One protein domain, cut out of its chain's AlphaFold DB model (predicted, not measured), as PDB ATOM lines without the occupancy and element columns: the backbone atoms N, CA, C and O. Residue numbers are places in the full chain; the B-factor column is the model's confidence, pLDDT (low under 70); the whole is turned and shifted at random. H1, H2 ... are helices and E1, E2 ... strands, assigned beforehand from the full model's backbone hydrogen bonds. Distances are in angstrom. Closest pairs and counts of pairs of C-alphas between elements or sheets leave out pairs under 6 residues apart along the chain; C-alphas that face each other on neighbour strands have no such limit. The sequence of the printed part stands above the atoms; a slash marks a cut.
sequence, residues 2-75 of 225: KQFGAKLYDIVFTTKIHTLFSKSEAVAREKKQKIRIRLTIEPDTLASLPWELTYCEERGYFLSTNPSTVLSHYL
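This is residues 2 to 75 of the 225 residues of the protein "CHAT domain-containing protein" of Deltaproteobacteria bacterium (UniProt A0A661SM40). A narrow ribbon of two parallel strands, E1 and E2, has helix H2 beside E1; residues 48 to 68, with no named element, loop away from the ribbon alongside H1 and fold back to E2. The 74 printed residues, of mixed class, include three named helices and two strands, in order H1 H2 E1 H3 E2. The whole is compact, radius of gyration of the C-alphas 12.2 A, spanning 38 by 25 by 23 A.

E1, residues 35 to 40, and E2, residues 69 to 74, are parallel; N 37 and O 70 are within hydrogen-bond range, 2.8 A. With H3, residues 44 to 47, they form a strand-helix-strand unit, a helix between parallel strands, its crossover right-handed. The closest C-alphas of E1 and H2, residues 15 to 30, are those of Ile 35 and Ala 28, 6.7 A. H1, residues 2 to 12, is apart from both strands. In H1 and H2 every O i to N i+4 pair is within hydrogen-bond range.

H1 begins at C-alpha 2 (223.132, 340.333, 225.894); E2 ends at C-alpha 74 (204.049, 330.432, 217.676). First to last C-alpha, H2 measures 23.0 A.

The printed part has no cut. The link H3 to E2 is long. Residues 74 to 75 are under pLDDT 70.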
ATOM      1  N   LYS A   2     222.422 341.578 226.280       92.06
ATOM      2  CA  LYS A   2     223.132 340.333 225.894       92.06
ATOM      3  C   LYS A   2     223.075 339.224 226.954       92.06
ATOM      4  O   LYS A   2     222.701 338.112 226.626       92.06
ATOM      5  N   GLN A   3     223.326 339.552 228.223       94.31
ATOM      6  CA  GLN A   3     223.245 338.591 229.335       94.31
ATOM      7  C   GLN A   3     221.851 337.959 229.497       94.31
ATOM      8  O   GLN A   3     221.730 336.775 229.779       94.31
ATOM      9  N   PHE A   4     220.781 338.740 229.312       93.88
ATOM     10  CA  PHE A   4     219.415 338.214 229.341       93.88
ATOM     11  C   PHE A   4     219.144 337.326 228.119       93.88
ATOM     12  O   PHE A   4     218.601 336.234 228.251       93.88
ATOM     13  N   GLY A   5     219.598 337.760 226.943       94.25
ATOM     14  CA  GLY A   5     219.510 336.979 225.716       94.25
ATOM     15  C   GLY A   5     220.274 335.658 225.760       94.25
ATOM     16  O   GLY A   5     219.794 334.677 225.198       94.25
ATOM     17  N   ALA A   6     221.424 335.617 226.437       95.50
ATOM     18  CA  ALA A   6     222.204 334.402 226.653       95.50
ATOM     19  C   ALA A   6     221.414 333.400 227.503       95.50
ATOM     20  O   ALA A   6     221.253 332.254 227.108       95.50
ATOM     21  N   LYS A   7     220.761 333.866 228.579       95.31
ATOM     22  CA  LYS A   7     219.853 333.019 229.371       95.31
ATOM     23  C   LYS A   7     218.703 332.451 228.532       95.31
ATOM     24  O   LYS A   7     218.376 331.278 228.667       95.31
ATOM     25  N   LEU A   8     218.101 333.255 227.647       94.00
ATOM     26  CA  LEU A   8     217.079 332.756 226.715       94.00
ATOM     27  C   LEU A   8     217.642 331.711 225.742       94.00
ATOM     28  O   LEU A   8     216.941 330.760 225.396       94.00
ATOM     29  N   TYR A   9     218.889 331.884 225.293       94.44
ATOM     30  CA  TYR A   9     219.575 330.908 224.451       94.44
ATOM     31  C   TYR A   9     219.771 329.593 225.198       94.44
ATOM     32  O   TYR A   9     219.378 328.557 224.674       94.44
ATOM     33  N   ASP A  10     220.267 329.631 226.431       93.25
ATOM     34  CA  ASP A  10     220.537 328.434 227.235       93.25
ATOM     35  C   ASP A  10     219.270 327.626 227.548       93.25
ATOM     36  O   ASP A  10     219.309 326.396 227.571       93.25
ATOM     37  N   ILE A  11     218.128 328.303 227.723       91.75
ATOM     38  CA  ILE A  11     216.827 327.647 227.932       91.75
ATOM     39  C   ILE A  11     216.428 326.797 226.714       91.75
ATOM     40  O   ILE A  11     215.905 325.695 226.869       91.75
ATOM     41  N   VAL A  12     216.652 327.302 225.496       90.19
ATOM     42  CA  VAL A  12     216.144 326.685 224.255       90.19
ATOM     43  C   VAL A  12     217.190 325.795 223.581       90.19
ATOM     44  O   VAL A  12     216.874 324.721 223.069       90.19
ATOM     45  N   PHE A  13     218.448 326.221 223.574       92.56
ATOM     46  CA  PHE A  13     219.558 325.600 222.858       92.56
ATOM     47  C   PHE A  13     220.458 324.825 223.816       92.56
ATOM     48  O   PHE A  13     221.660 325.070 223.909       92.56
ATOM     49  N   THR A  14     219.881 323.816 224.470       93.06
ATOM     50  CA  THR A  14     220.667 322.779 225.160       93.06
ATOM     51  C   THR A  14     221.755 322.219 224.235       93.06
ATOM     52  O   THR A  14     221.616 322.257 223.011       93.06
ATOM     53  N   THR A  15     222.818 321.627 224.786       91.69
ATOM     54  CA  THR A  15     223.996 321.165 224.022       91.69
ATOM     55  C   THR A  15     223.645 320.374 222.753       91.69
ATOM     56  O   THR A  15     224.250 320.576 221.696       91.69
ATOM     57  N   LYS A  16     222.620 319.511 222.815       94.12
ATOM     58  CA  LYS A  16     222.151 318.722 221.662       94.12
ATOM     59  C   LYS A  16     221.509 319.593 220.578       94.12
ATOM     60  O   LYS A  16     221.830 319.433 219.400       94.12
ATOM     61  N   ILE A  17     220.627 320.515 220.968       94.06
ATOM     62  CA  ILE A  17     219.930 321.426 220.048       94.06
ATOM     63  C   ILE A  17     220.919 322.423 219.450       94.06
ATOM     64  O   ILE A  17     220.905 322.630 218.239       94.06
ATOM     65  N   HIS A  18     221.823 322.969 220.268       93.31
ATOM     66  CA  HIS A  18     222.923 323.807 219.807       93.31
ATOM     67  C   HIS A  18     223.724 323.096 218.706       93.31
ATOM     68  O   HIS A  18     223.886 323.627 217.609       93.31
ATOM     69  N   THR A  19     224.172 321.862 218.964       94.44
ATOM     70  CA  THR A  19     224.972 321.089 218.000       94.44
ATOM     71  C   THR A  19     224.208 320.846 216.695       94.44
ATOM     72  O   THR A  19     224.768 320.990 215.606       94.44
ATOM     73  N   LEU A  20     222.922 320.493 216.786       95.25
ATOM     74  CA  LEU A  20     222.074 320.291 215.611       95.25
ATOM     75  C   LEU A  20     221.882 321.588 214.819       95.25
ATOM     76  O   LEU A  20     221.927 321.567 213.588       95.25
ATOM     77  N   PHE A  21     221.689 322.709 215.512       93.38
ATOM     78  CA  PHE A  21     221.550 324.021 214.897       93.38
ATOM     79  C   PHE A  21     222.825 324.419 214.145       93.38
ATOM     80  O   PHE A  21     222.742 324.748 212.963       93.38
ATOM     81  N   SER A  22     224.001 324.274 214.762       92.62
ATOM     82  CA  SER A  22     225.294 324.568 214.124       92.62
ATOM     83  C   SER A  22     225.550 323.698 212.886       92.62
ATOM     84  O   SER A  22     225.959 324.212 211.844       92.62
ATOM     85  N   LYS A  23     225.218 322.399 212.942       95.12
ATOM     86  CA  LYS A  23     225.283 321.510 211.764       95.12
ATOM     87  C   LYS A  23     224.310 321.931 210.665       95.12
ATOM     88  O   LYS A  23     224.671 321.941 209.491       95.12
ATOM     89  N   SER A  24     223.086 322.288 211.042       94.50
ATOM     90  CA  SER A  24     222.072 322.738 210.088       94.50
ATOM     91  C   SER A  24     222.517 324.021 209.389       94.50
ATOM     92  O   SER A  24     222.374 324.123 208.174       94.50
ATOM     93  N   GLU A  25     223.094 324.978 210.128       92.38
ATOM     94  CA  GLU A  25     223.626 326.230 209.572       92.38
ATOM     95  C   GLU A  25     224.741 325.989 208.558       92.38
ATOM     96  O   GLU A  25     224.742 326.631 207.508       92.38
ATOM     97  N   ALA A  26     225.651 325.050 208.832       92.88
ATOM     98  CA  ALA A  26     226.700 324.675 207.885       92.88
ATOM     99  C   ALA A  26     226.103 324.157 206.564       92.88
ATOM    100  O   ALA A  26     226.409 324.690 205.496       92.88
ATOM    101  N   VAL A  27     225.160 323.211 206.641       96.00
ATOM    102  CA  VAL A  27     224.478 322.651 205.458       96.00
ATOM    103  C   VAL A  27     223.686 323.721 204.698       96.00
ATOM    104  O   VAL A  27     223.705 323.761 203.467       96.00
ATOM    105  N   ALA A  28     222.981 324.603 205.410       94.31
ATOM    106  CA  ALA A  28     222.217 325.680 204.788       94.31
ATOM    107  C   ALA A  28     223.138 326.667 204.056       94.31
ATOM    108  O   ALA A  28     222.830 327.067 202.932       94.31
ATOM    109  N   ARG A  29     224.295 327.000 204.643       92.69
ATOM    110  CA  ARG A  29     225.304 327.869 204.024       92.69
ATOM    111  C   ARG A  29     225.848 327.272 202.728       92.69
ATOM    112  O   ARG A  29     225.864 327.969 201.717       92.69
ATOM    113  N   GLU A  30     226.222 325.993 202.737       95.69
ATOM    114  CA  GLU A  30     226.690 325.278 201.537       95.69
ATOM    115  C   GLU A  30     225.641 325.297 200.418       95.69
ATOM    116  O   GLU A  30     225.958 325.538 199.253       95.69
ATOM    117  N   LYS A  31     224.366 325.118 200.777       96.00
ATOM    118  CA  LYS A  31     223.245 325.106 199.826       96.00
ATOM    119  C   LYS A  31     222.697 326.493 199.476       96.00
ATOM    120  O   LYS A  31     221.718 326.571 198.735       96.00
ATOM    121  N   LYS A  32     223.283 327.581 199.996       93.88
ATOM    122  CA  LYS A  32     222.769 328.961 199.863       93.88
ATOM    123  C   LYS A  32     221.297 329.097 200.300       93.88
ATOM    124  O   LYS A  32     220.515 329.833 199.700       93.88
ATOM    125  N   GLN A  33     220.916 328.366 201.342       93.62
ATOM    126  CA  GLN A  33     219.587 328.371 201.948       93.62
ATOM    127  C   GLN A  33     219.602 329.108 203.292       93.62
ATOM    128  O   GLN A  33     220.643 329.294 203.917       93.62
ATOM    129  N   LYS A  34     218.417 329.523 203.743       91.00
ATOM    130  CA  LYS A  34     218.205 330.121 205.066       91.00
ATOM    131  C   LYS A  34     217.613 329.096 206.020       91.00
ATOM    132  O   LYS A  34     216.876 328.206 205.593       91.00
ATOM    133  N   ILE A  35     217.865 329.272 207.311       91.25
ATOM    134  CA  ILE A  35     217.240 328.461 208.356       91.25
ATOM    135  C   ILE A  35     216.075 329.213 208.956       91.25
ATOM    136  O   ILE A  35     216.144 330.413 209.200       91.25
ATOM    137  N   ARG A  36     214.996 328.483 209.229       89.69
ATOM    138  CA  ARG A  36     213.892 328.984 210.034       89.69
ATOM    139  C   ARG A  36     213.793 328.178 211.318       89.69
ATOM    140  O   ARG A  36     213.514 326.983 211.274       89.69
ATOM    141  N   ILE A  37     213.957 328.861 212.442       89.12
ATOM    142  CA  ILE A  37     213.728 328.320 213.776       89.12
ATOM    143  C   ILE A  37     212.309 328.703 214.184       89.12
ATOM    144  O   ILE A  37     211.905 329.868 214.107       89.12
ATOM    145  N   ARG A  38     211.529 327.702 214.584       87.94
ATOM    146  CA  ARG A  38     210.175 327.898 215.092       87.94
ATOM    147  C   ARG A  38     210.113 327.410 216.527       87.94
ATOM    148  O   ARG A  38     210.268 326.217 216.764       87.94
ATOM    149  N   LEU A  39     209.879 328.334 217.448       86.69
ATOM    150  CA  LEU A  39     209.661 328.026 218.852       86.69
ATOM    151  C   LEU A  39     208.167 327.818 219.086       86.69
ATOM    152  O   LEU A  39     207.357 328.697 218.790       86.69
ATOM    153  N   THR A  40     207.808 326.655 219.610       86.19
ATOM    154  CA  THR A  40     206.487 326.413 220.192       86.19
ATOM    155  C   THR A  40     206.688 326.411 221.696       86.19
ATOM    156  O   THR A  40     207.406 325.554 222.204       86.19
ATOM    157  N   ILE A  41     206.133 327.407 222.382       81.44
ATOM    158  CA  ILE A  41     206.374 327.634 223.807       81.44
ATOM    159  C   ILE A  41     205.054 327.480 224.549       81.44
ATOM    160  O   ILE A  41     204.083 328.174 224.259       81.44
ATOM    161  N   GLU A  42     205.053 326.576 225.516       80.69
ATOM    162  CA  GLU A  42     203.982 326.374 226.486       80.69
ATOM    163  C   GLU A  42     204.641 326.419 227.875       80.69
ATOM    164  O   GLU A  42     205.714 325.820 228.022       80.69
ATOM    165  N   PRO A  43     204.091 327.107 228.900       83.38
ATOM    166  CA  PRO A  43     202.841 327.886 228.994       83.38
ATOM    167  C   PRO A  43     202.916 329.338 228.465       83.38
ATOM    168  O   PRO A  43     203.988 329.869 228.180       83.38
ATOM    169  N   ASP A  44     201.760 330.017 228.414       70.88
ATOM    170  CA  ASP A  44     201.597 331.417 227.963       70.88
ATOM    171  C   ASP A  44     202.532 332.422 228.663       70.88
ATOM    172  O   ASP A  44     202.979 333.392 228.051       70.88
ATOM    173  N   THR A  45     202.852 332.189 229.939       78.81
ATOM    174  CA  THR A  45     203.765 333.035 230.725       78.81
ATOM    175  C   THR A  45     205.206 332.985 230.226       78.81
ATOM    176  O   THR A  45     205.942 333.948 230.409       78.81
ATOM    177  N   LEU A  46     205.618 331.888 229.587       82.44
ATOM    178  CA  LEU A  46     206.908 331.804 228.906       82.44
ATOM    179  C   LEU A  46     206.813 332.359 227.489       82.44
ATOM    180  O   LEU A  46     207.765 332.970 227.013       82.44
ATOM    181  N   ALA A  47     205.674 332.187 226.812       81.00
ATOM    182  CA  ALA A  47     205.473 332.713 225.464       81.00
ATOM    183  C   ALA A  47     205.557 334.251 225.404       81.00
ATOM    184  O   ALA A  47     205.929 334.788 224.364       81.00
ATOM    185  N   SER A  48     205.263 334.948 226.508       78.56
ATOM    186  CA  SER A  48     205.385 336.410 226.616       78.56
ATOM    187  C   SER A  48     206.822 336.921 226.765       78.56
ATOM    188  O   SER A  48     207.048 338.127 226.648       78.56
ATOM    189  N   LEU A  49     207.799 336.042 227.023       85.62
ATOM    190  CA  LEU A  49     209.203 336.441 227.035       85.62
ATOM    191  C   LEU A  49     209.640 336.881 225.627       85.62
ATOM    192  O   LEU A  49     209.179 336.318 224.633       85.62
ATOM    193  N   PRO A  50     210.552 337.860 225.513       88.00
ATOM    194  CA  PRO A  50     210.988 338.384 224.223       88.00
ATOM    195  C   PRO A  50     212.029 337.448 223.597       88.00
ATOM    196  O   PRO A  50     213.231 337.725 223.603       88.00
ATOM    197  N   TRP A  51     211.579 336.300 223.092       89.94
ATOM    198  CA  TRP A  51     212.424 335.276 222.465       89.94
ATOM    199  C   TRP A  51     213.224 335.805 221.269       89.94
ATOM    200  O   TRP A  51     214.261 335.258 220.909       89.94
ATOM    201  N   GLU A  52     212.809 336.920 220.678       87.88
ATOM    202  CA  GLU A  52     213.557 337.660 219.663       87.88
ATOM    203  C   GLU A  52     214.918 338.149 220.182       87.88
ATOM    204  O   GLU A  52     215.845 338.349 219.397       87.88
ATOM    205  N   LEU A  53     215.065 338.307 221.500       91.62
ATOM    206  CA  LEU A  53     216.309 338.697 222.160       91.62
ATOM    207  C   LEU A  53     217.222 337.510 222.481       91.62
ATOM    208  O   LEU A  53     218.221 337.700 223.173       91.62
ATOM    209  N   THR A  54     216.935 336.303 221.991       92.94
ATOM    210  CA  THR A  54     217.835 335.153 222.140       92.94
ATOM    211  C   THR A  54     219.207 335.460 221.523       92.94
ATOM    212  O   THR A  54     219.332 335.683 220.315       92.94
ATOM    213  N   TYR A  55     220.243 335.475 222.365       94.00
ATOM    214  CA  TYR A  55     221.611 335.863 222.015       94.00
ATOM    215  C   TYR A  55     222.529 334.646 222.036       94.00
ATOM    216  O   TYR A  55     222.668 333.991 223.063       94.00
ATOM    217  N   CYS A  56     223.168 334.355 220.905       92.38
ATOM    218  CA  CYS A  56     224.143 333.278 220.815       92.38
ATOM    219  C   CYS A  56     225.537 333.830 221.129       92.38
ATOM    220  O   CYS A  56     226.116 334.535 220.299       92.38
ATOM    221  N   GLU A  57     226.079 333.511 222.308       91.69
ATOM    222  CA  GLU A  57     227.376 334.045 222.746       91.69
ATOM    223  C   GLU A  57     228.523 333.640 221.820       91.69
ATOM    224  O   GLU A  57     229.283 334.505 221.394       91.69
ATOM    225  N   GLU A  58     228.581 332.366 221.424       89.81
ATOM    226  CA  GLU A  58     229.611 331.828 220.522       89.81
ATOM    227  C   GLU A  58     229.690 332.588 219.191       89.81
ATOM    228  O   GLU A  58     230.769 332.786 218.640       89.81
ATOM    229  N   ARG A  59     228.542 333.042 218.676       86.94
ATOM    230  CA  ARG A  59     228.464 333.746 217.391       86.94
ATOM    231  C   ARG A  59     228.460 335.271 217.527       86.94
ATOM    232  O   ARG A  59     228.583 335.973 216.527       86.94
ATOM    233  N   GLY A  60     228.284 335.794 218.738       90.56
ATOM    234  CA  GLY A  60     228.305 337.229 219.018       90.56
ATOM    235  C   GLY A  60     227.079 338.021 218.542       90.56
ATOM    236  O   GLY A  60     227.162 339.248 218.454       90.56
ATOM    237  N   TYR A  61     225.945 337.373 218.241       89.88
ATOM    238  CA  TYR A  61     224.750 338.046 217.707       89.88
ATOM    239  C   TYR A  61     223.421 337.544 218.295       89.88
ATOM    240  O   TYR A  61     223.314 336.428 218.808       89.88
ATOM    241  N   PHE A  62     222.374 338.372 218.176       91.00
ATOM    242  CA  PHE A  62     220.986 337.971 218.429       91.00
ATOM    243  C   PHE A  62     220.452 337.174 217.243       91.00
ATOM    244  O   PHE A  62     220.609 337.592 216.097       91.00
ATOM    245  N   LEU A  63     219.809 336.029 217.478       89.31
ATOM    246  CA  LEU A  63     219.340 335.178 216.376       89.31
ATOM    247  C   LEU A  63     218.382 335.919 215.428       89.31
ATOM    248  O   LEU A  63     218.392 335.653 214.231       89.31
ATOM    249  N   SER A  64     217.609 336.876 215.950       85.00
ATOM    250  CA  SER A  64     216.696 337.740 215.189       85.00
ATOM    251  C   SER A  64     217.392 338.736 214.255       85.00
ATOM    252  O   SER A  64     216.776 339.187 213.293       85.00
ATOM    253  N   THR A  65     218.664 339.071 214.496       87.06
ATOM    254  CA  THR A  65     219.414 340.039 213.679       87.06
ATOM    255  C   THR A  65     220.215 339.373 212.563       87.06
ATOM    256  O   THR A  65     220.812 340.069 211.746       87.06
ATOM    257  N   ASN A  66     220.261 338.037 212.505       85.81
ATOM    258  CA  ASN A  66     220.955 337.328 211.435       85.81
ATOM    259  C   ASN A  66     220.020 337.143 210.220       85.81
ATOM    260  O   ASN A  66     219.079 336.354 210.292       85.81
ATOM    261  N   PRO A  67     220.298 337.755 209.052       83.56
ATOM    262  CA  PRO A  67     219.437 337.646 207.867       83.56
ATOM    263  C   PRO A  67     219.352 336.229 207.267       83.56
ATOM    264  O   PRO A  67     218.499 335.975 206.404       83.56
ATOM    265  N   SER A  68     220.235 335.319 207.691       86.81
ATOM    266  CA  SER A  68     220.266 333.908 207.282       86.81
ATOM    267  C   SER A  68     219.469 332.991 208.216       86.81
ATOM    268  O   SER A  68     219.218 331.838 207.857       86.81
ATOM    269  N   THR A  69     219.022 333.511 209.365       86.25
ATOM    270  CA  THR A  69     218.296 332.761 210.392       86.25
ATOM    271  C   THR A  69     217.012 333.496 210.763       86.25
ATOM    272  O   THR A  69     217.024 334.565 211.356       86.25
ATOM    273  N   VAL A  70     215.868 332.909 210.424       85.44
ATOM    274  CA  VAL A  70     214.551 333.447 210.771       85.44
ATOM    275  C   VAL A  70     214.091 332.805 212.073       85.44
ATOM    276  O   VAL A  70     213.702 331.635 212.076       85.44
ATOM    277  N   LEU A  71     214.110 333.562 213.168       86.75
ATOM    278  CA  LEU A  71     213.505 333.150 214.433       86.75
ATOM    279  C   LEU A  71     212.032 333.578 214.473       86.75
ATOM    280  O   LEU A  71     211.697 334.720 214.178       86.75
ATOM    281  N   SER A  72     211.143 332.648 214.816       82.88
ATOM    282  CA  SER A  72     209.716 332.924 215.027       82.88
ATOM    283  C   SER A  72     209.200 332.104 216.202       82.88
ATOM    284  O   SER A  72     209.537 330.923 216.291       82.88
ATOM    285  N   HIS A  73     208.363 332.680 217.064       78.44
ATOM    286  CA  HIS A  73     207.573 331.906 218.020       78.44
ATOM    287  C   HIS A  73     206.136 331.713 217.516       78.44
ATOM    288  O   HIS A  73     205.652 332.477 216.679       78.44
ATOM    289  N   TYR A  74     205.461 330.660 217.966       67.50
ATOM    290  CA  TYR A  74     204.049 330.432 217.676       67.50
ATOM    291  C   TYR A  74     203.217 330.794 218.905       67.50
ATOM    292  O   TYR A  74     203.374 330.183 219.958       67.50
ATOM    293  N   LEU A  75     202.303 331.750 218.755       59.41
ATOM    294  CA  LEU A  75     201.194 331.916 219.689       59.41
ATOM    295  C   LEU A  75     200.191 330.805 219.386       59.41
ATOM    296  O   LEU A  75     199.686 330.730 218.263       59.41
TER     297      LEU A  75